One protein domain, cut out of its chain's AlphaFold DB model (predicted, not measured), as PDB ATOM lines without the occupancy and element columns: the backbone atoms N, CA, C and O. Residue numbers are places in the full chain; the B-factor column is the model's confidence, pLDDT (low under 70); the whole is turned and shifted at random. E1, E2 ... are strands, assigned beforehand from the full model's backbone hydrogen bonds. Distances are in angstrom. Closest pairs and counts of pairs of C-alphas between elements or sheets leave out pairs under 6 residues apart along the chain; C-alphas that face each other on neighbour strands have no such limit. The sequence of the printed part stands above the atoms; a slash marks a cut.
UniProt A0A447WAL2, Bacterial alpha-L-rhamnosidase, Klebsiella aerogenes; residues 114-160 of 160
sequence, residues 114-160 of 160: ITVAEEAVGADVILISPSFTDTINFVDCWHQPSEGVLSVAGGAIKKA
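Overview. This is residues 114 to 160 of the 160 residues of the protein "Bacterial alpha-L-rhamnosidase" of Klebsiella aerogenes (UniProt A0A447WAL2). There is little regular structure here: a small hairpin of E1 and E2 lies loosely over a longer one of E3 and E4, and residues 156 to 160 trail from one end, adding to the length. The printed part has 47 residues, with no named helix and four strands in the order E1, E2, E3, E4, each hairpin an antiparallel sheet of two. The class is all strand, with 18 residues in named elements. The whole is loose, with a radius of gyration of the C-alphas of 13.2 A, and spans 43 by 21 by 13 A.

Along the chain. E1 is residues 114 to 116, starting with C-alpha 114 at (230.159, 200.215, 297.314), and E2 is 126 to 128. E3, residues 138 to 143, is 17.0 A long; E4, residues 150 to 155, is 17.1 A long and ends with C-alpha 155 at (226.193, 212.679, 290.027).

Arrangement. E1 and E2 are antiparallel at 149 degrees, with N 127 and O 115 2.8 A apart. E3 and E4 are antiparallel at 176 degrees, with N 141 and O 152 2.9 A apart. E1 and E3 are only just apart, at 8.1 A.

Size, cuts and confidence. The printed part has no cut and its links are short. Residues 159 to 160 are under pLDDT 70.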
ATOM      1  N   ILE A 114     230.558 201.188 296.291       96.38
ATOM      2  CA  ILE A 114     230.159 200.215 297.314       96.38
ATOM      3  C   ILE A 114     231.306 199.231 297.539       96.38
ATOM      4  O   ILE A 114     231.520 198.322 296.733       96.38
ATOM      5  N   THR A 115     232.007 199.381 298.661       95.31
ATOM      6  CA  THR A 115     233.159 198.540 299.010       95.31
ATOM      7  C   THR A 115     233.012 198.010 300.430       95.31
ATOM      8  O   THR A 115     232.679 198.756 301.343       95.31
ATOM      9  N   VAL A 116     233.266 196.718 300.632       94.06
ATOM     10  CA  VAL A 116     233.358 196.132 301.977       94.06
ATOM     11  C   VAL A 116     234.663 196.604 302.615       94.06
ATOM     12  O   VAL A 116     235.709 196.512 301.970       94.06
ATOM     13  N   ALA A 117     234.610 197.133 303.839       95.31
ATOM     14  CA  ALA A 117     235.815 197.584 304.535       95.31
ATOM     15  C   ALA A 117     236.769 196.404 304.800       95.31
ATOM     16  O   ALA A 117     236.325 195.270 304.969       95.31
ATOM     17  N   GLU A 118     238.079 196.653 304.828       94.00
ATOM     18  CA  GLU A 118     239.088 195.591 304.977       94.00
ATOM     19  C   GLU A 118     238.972 194.869 306.330       94.00
ATOM     20  O   GLU A 118     239.168 193.660 306.425       94.00
ATOM     21  N   GLU A 119     238.592 195.606 307.372       96.06
ATOM     22  CA  GLU A 119     238.361 195.111 308.724       96.06
ATOM     23  C   GLU A 119     236.991 194.442 308.930       96.06
ATOM     24  O   GLU A 119     236.737 193.902 310.010       96.06
ATOM     25  N   ALA A 120     236.103 194.494 307.931       94.56
ATOM     26  CA  ALA A 120     234.733 194.012 308.056       94.56
ATOM     27  C   ALA A 120     234.669 192.483 308.196       94.56
ATOM     28  O   ALA A 120     235.383 191.730 307.527       94.56
ATOM     29  N   VAL A 121     233.721 192.002 308.999       93.19
ATOM     30  CA  VAL A 121     233.409 190.578 309.143       93.19
ATOM     31  C   VAL A 121     231.982 190.345 308.675       93.19
ATOM     32  O   VAL A 121     231.024 190.834 309.261       93.19
ATOM     33  N   GLY A 122     231.829 189.571 307.598       89.00
ATOM     34  CA  GLY A 122     230.506 189.324 307.019       89.00
ATOM     35  C   GLY A 122     229.877 190.571 306.390       89.00
ATOM     36  O   GLY A 122     228.658 190.657 306.342       89.00
ATOM     37  N   ALA A 123     230.703 191.511 305.907       89.81
ATOM     38  CA  ALA A 123     230.269 192.768 305.294       89.81
ATOM     39  C   ALA A 123     229.454 193.689 306.230       89.81
ATOM     40  O   ALA A 123     228.642 194.490 305.770       89.81
ATOM     41  N   ASP A 124     229.709 193.608 307.540       91.06
ATOM     42  CA  ASP A 124     229.099 194.451 308.575       91.06
ATOM     43  C   ASP A 124     229.488 195.937 308.479       91.06
ATOM     44  O   ASP A 124     228.764 196.803 308.978       91.06
ATOM     45  N   VAL A 125     230.593 196.244 307.794       94.00
ATOM     46  CA  VAL A 125     231.027 197.606 307.476       94.00
ATOM     47  C   VAL A 125     231.156 197.779 305.962       94.00
ATOM     48  O   VAL A 125     232.002 197.164 305.309       94.00
ATOM     49  N   ILE A 126     230.325 198.665 305.405       94.62
ATOM     50  CA  ILE A 126     230.359 199.066 303.996       94.62
ATOM     51  C   ILE A 126     230.810 200.521 303.886       94.62
ATOM     52  O   ILE A 126     230.235 201.420 304.502       94.62
ATOM     53  N   LEU A 127     231.815 200.756 303.053       95.31
ATOM     54  CA  LEU A 127     232.297 202.071 302.662       95.31
ATOM     55  C   LEU A 127     231.542 202.534 301.415       95.31
ATOM     56  O   LEU A 127     231.380 201.765 300.466       95.31
ATOM     57  N   ILE A 128     231.103 203.798 301.423       95.38
ATOM     58  CA  ILE A 128     230.414 204.444 300.299       95.38
ATOM     59  C   ILE A 128     231.262 205.602 299.776       95.38
ATOM     60  O   ILE A 128     231.360 206.644 300.423       95.38
ATOM     61  N   SER A 129     231.867 205.427 298.604       94.38
ATOM     62  CA  SER A 129     232.735 206.428 297.973       94.38
ATOM     63  C   SER A 129     232.688 206.345 296.438       94.38
ATOM     64  O   SER A 129     233.629 205.835 295.821       94.38
ATOM     65  N   PRO A 130     231.607 206.822 295.791       94.56
ATOM     66  CA  PRO A 130     231.479 206.763 294.337       94.56
ATOM     67  C   PRO A 130     232.560 207.598 293.641       94.56
ATOM     68  O   PRO A 130     232.834 208.741 294.010       94.56
ATOM     69  N   SER A 131     233.154 207.021 292.601       93.56
ATOM     70  CA  SER A 131     234.168 207.641 291.751       93.56
ATOM     71  C   SER A 131     233.537 208.090 290.441       93.56
ATOM     72  O   SER A 131     233.183 207.272 289.592       93.56
ATOM     73  N   PHE A 132     233.436 209.401 290.252       92.88
ATOM     74  CA  PHE A 132     233.062 209.982 288.966       92.88
ATOM     75  C   PHE A 132     234.309 210.205 288.124       92.88
ATOM     76  O   PHE A 132     235.353 210.610 288.635       92.88
ATOM     77  N   THR A 133     234.198 209.932 286.832       90.06
ATOM     78  CA  THR A 133     235.311 210.069 285.895       90.06
ATOM     79  C   THR A 133     235.048 211.203 284.921       90.06
ATOM     80  O   THR A 133     234.039 211.915 285.016       90.06
ATOM     81  N   ASP A 134     235.944 211.391 283.954       87.62
ATOM     82  CA  ASP A 134     235.724 212.432 282.974       87.62
ATOM     83  C   ASP A 134     234.535 212.148 282.063       87.62
ATOM     84  O   ASP A 134     233.835 213.088 281.668       87.62
ATOM     85  N   THR A 135     234.298 210.863 281.791       89.94
ATOM     86  CA  THR A 135     233.238 210.388 280.904       89.94
ATOM     87  C   THR A 135     232.008 209.836 281.626       89.94
ATOM     88  O   THR A 135     230.965 209.703 280.986       89.94
ATOM     89  N   ILE A 136     232.081 209.566 282.936       92.75
ATOM     90  CA  ILE A 136     230.954 209.087 283.752       92.75
ATOM     91  C   ILE A 136     230.680 210.069 284.896       92.75
ATOM     92  O   ILE A 136     231.430 210.139 285.867       92.75
ATOM     93  N   ASN A 137     229.577 210.815 284.791       92.50
ATOM     94  CA  ASN A 137     229.183 211.856 285.748       92.50
ATOM     95  C   ASN A 137     227.906 211.532 286.538       92.50
ATOM     96  O   ASN A 137     227.459 212.367 287.319       92.50
ATOM     97  N   PHE A 138     227.314 210.358 286.333       95.00
ATOM     98  CA  PHE A 138     226.142 209.885 287.055       95.00
ATOM     99  C   PHE A 138     226.217 208.369 287.216       95.00
ATOM    100  O   PHE A 138     226.629 207.666 286.290       95.00
ATOM    101  N   VAL A 139     225.798 207.879 288.377       95.62
ATOM    102  CA  VAL A 139     225.676 206.456 288.684       95.62
ATOM    103  C   VAL A 139     224.396 206.212 289.477       95.62
ATOM    104  O   VAL A 139     224.026 207.016 290.334       95.62
ATOM    105  N   ASP A 140     223.744 205.093 289.184       96.56
ATOM    106  CA  ASP A 140     222.671 204.506 289.982       96.56
ATOM    107  C   ASP A 140     223.021 203.027 290.170       96.56
ATOM    108  O   ASP A 140     223.131 202.269 289.201       96.56
ATOM    109  N   CYS A 141     223.324 202.651 291.407       96.94
ATOM    110  CA  CYS A 141     223.857 201.351 291.771       96.94
ATOM    111  C   CYS A 141     223.149 200.841 293.023       96.94
ATOM    112  O   CYS A 141     222.917 201.586 293.973       96.94
ATOM    113  N   TRP A 142     222.838 199.549 293.055       95.88
ATOM    114  CA  TRP A 142     222.308 198.903 294.246       95.88
ATOM    115  C   TRP A 142     222.940 197.527 294.443       95.88
ATOM    116  O   TRP A 142     223.309 196.848 293.486       95.88
ATOM    117  N   HIS A 143     223.052 197.121 295.702       92.69
ATOM    118  CA  HIS A 143     223.501 195.801 296.122       92.69
ATOM    119  C   HIS A 143     222.587 195.295 297.244       92.69
ATOM    120  O   HIS A 143     222.060 196.090 298.018       92.69
ATOM    121  N   GLN A 144     222.376 193.983 297.330       91.06
ATOM    122  CA  GLN A 144     221.494 193.379 298.329       91.06
ATOM    123  C   GLN A 144     222.280 192.424 299.240       91.06
ATOM    124  O   GLN A 144     222.335 191.225 298.953       91.06
ATOM    125  N   PRO A 145     222.897 192.939 300.318       83.00
ATOM    126  CA  PRO A 145     223.401 192.114 301.413       83.00
ATOM    127  C   PRO A 145     222.256 191.494 302.242       83.00
ATOM    128  O   PRO A 145     221.070 191.750 302.004       83.00
ATOM    129  N   SER A 146     222.596 190.646 303.220       85.31
ATOM    130  CA  SER A 146     221.621 189.943 304.073       85.31
ATOM    131  C   SER A 146     220.744 190.881 304.907       85.31
ATOM    132  O   SER A 146     219.617 190.527 305.253       85.31
ATOM    133  N   GLU A 147     221.239 192.076 305.208       85.56
ATOM    134  CA  GLU A 147     220.634 193.064 306.100       85.56
ATOM    135  C   GLU A 147     219.583 193.932 305.389       85.56
ATOM    136  O   GLU A 147     218.781 194.597 306.047       85.56
ATOM    137  N   GLY A 148     219.557 193.930 304.052       88.31
ATOM    138  CA  GLY A 148     218.633 194.732 303.251       88.31
ATOM    139  C   GLY A 148     219.250 195.230 301.948       88.31
ATOM    140  O   GLY A 148     220.345 194.836 301.576       88.31
ATOM    141  N   VAL A 149     218.536 196.099 301.230       93.25
ATOM    142  CA  VAL A 149     219.046 196.713 299.993       93.25
ATOM    143  C   VAL A 149     219.848 197.968 300.329       93.25
ATOM    144  O   VAL A 149     219.351 198.867 301.004       93.25
ATOM    145  N   LEU A 150     221.063 198.042 299.798       93.19
ATOM    146  CA  LEU A 150     221.897 199.233 299.760       93.19
ATOM    147  C   LEU A 150     221.792 199.868 298.371       93.19
ATOM    148  O   LEU A 150     221.997 199.190 297.366       93.19
ATOM    149  N   SER A 151     221.509 201.169 298.302       95.62
ATOM    150  CA  SER A 151     221.429 201.914 297.039       95.62
ATOM    151  C   SER A 151     222.248 203.199 297.097       95.62
ATOM    152  O   SER A 151     222.192 203.936 298.079       95.62
ATOM    153  N   VAL A 152     222.981 203.474 296.021       95.06
ATOM    154  CA  VAL A 152     223.785 204.676 295.805       95.06
ATOM    155  C   VAL A 152     223.382 205.269 294.461       95.06
ATOM    156  O   VAL A 152     223.591 204.659 293.416       95.06
ATOM    157  N   ALA A 153     222.825 206.478 294.491       94.50
ATOM    158  CA  ALA A 153     222.539 207.260 293.298       94.50
ATOM    159  C   ALA A 153     223.125 208.661 293.468       94.50
ATOM    160  O   ALA A 153     222.875 209.335 294.470       94.50
ATOM    161  N   GLY A 154     223.924 209.105 292.504       89.44
ATOM    162  CA  GLY A 154     224.626 210.376 292.613       89.44
ATOM    163  C   GLY A 154     225.245 210.816 291.297       89.44
ATOM    164  O   GLY A 154     225.484 210.006 290.404       89.44
ATOM    165  N   GLY A 155     225.511 212.115 291.183       88.56
ATOM    166  CA  GLY A 155     226.193 212.679 290.027       88.56
ATOM    167  C   GLY A 155     227.178 213.780 290.397       88.56
ATOM    168  O   GLY A 155     227.041 214.436 291.430       88.56
ATOM    169  N   ALA A 156     228.161 213.989 289.527       85.81
ATOM    170  CA  ALA A 156     229.148 215.053 289.631       85.81
ATOM    171  C   ALA A 156     228.791 216.223 288.709       85.81
ATOM    172  O   ALA A 156     228.570 216.055 287.507       85.81
ATOM    173  N   ILE A 157     228.797 217.436 289.264       81.38
ATOM    174  CA  ILE A 157     228.675 218.675 288.493       81.38
ATOM    175  C   ILE A 157     230.085 219.192 288.223       81.38
ATOM    176  O   ILE A 157     230.768 219.655 289.137       81.38
ATOM    177  N   LYS A 158     230.518 219.148 286.963       75.75
ATOM    178  CA  LYS A 158     231.753 219.816 286.547       75.75
ATOM    179  C   LYS A 158     231.479 221.312 286.407       75.75
ATOM    180  O   LYS A 158     230.599 221.707 285.642       75.75
ATOM    181  N   LYS A 159     232.199 222.147 287.161       66.75
ATOM    182  CA  LYS A 159     232.202 223.597 286.924       66.75
ATOM    183  C   LYS A 159     233.021 223.869 285.659       66.75
ATOM    184  O   LYS A 159     234.109 223.314 285.527       66.75
ATOM    185  N   ALA A 160     232.442 224.644 284.742       65.44
ATOM    186  CA  ALA A 160     233.091 225.114 283.518       65.44
ATOM    187  C   ALA A 160     234.202 226.129 283.816       65.44
ATOM    188  O   ALA A 160     234.088 226.825 284.855       65.44
TER     189      ALA A 160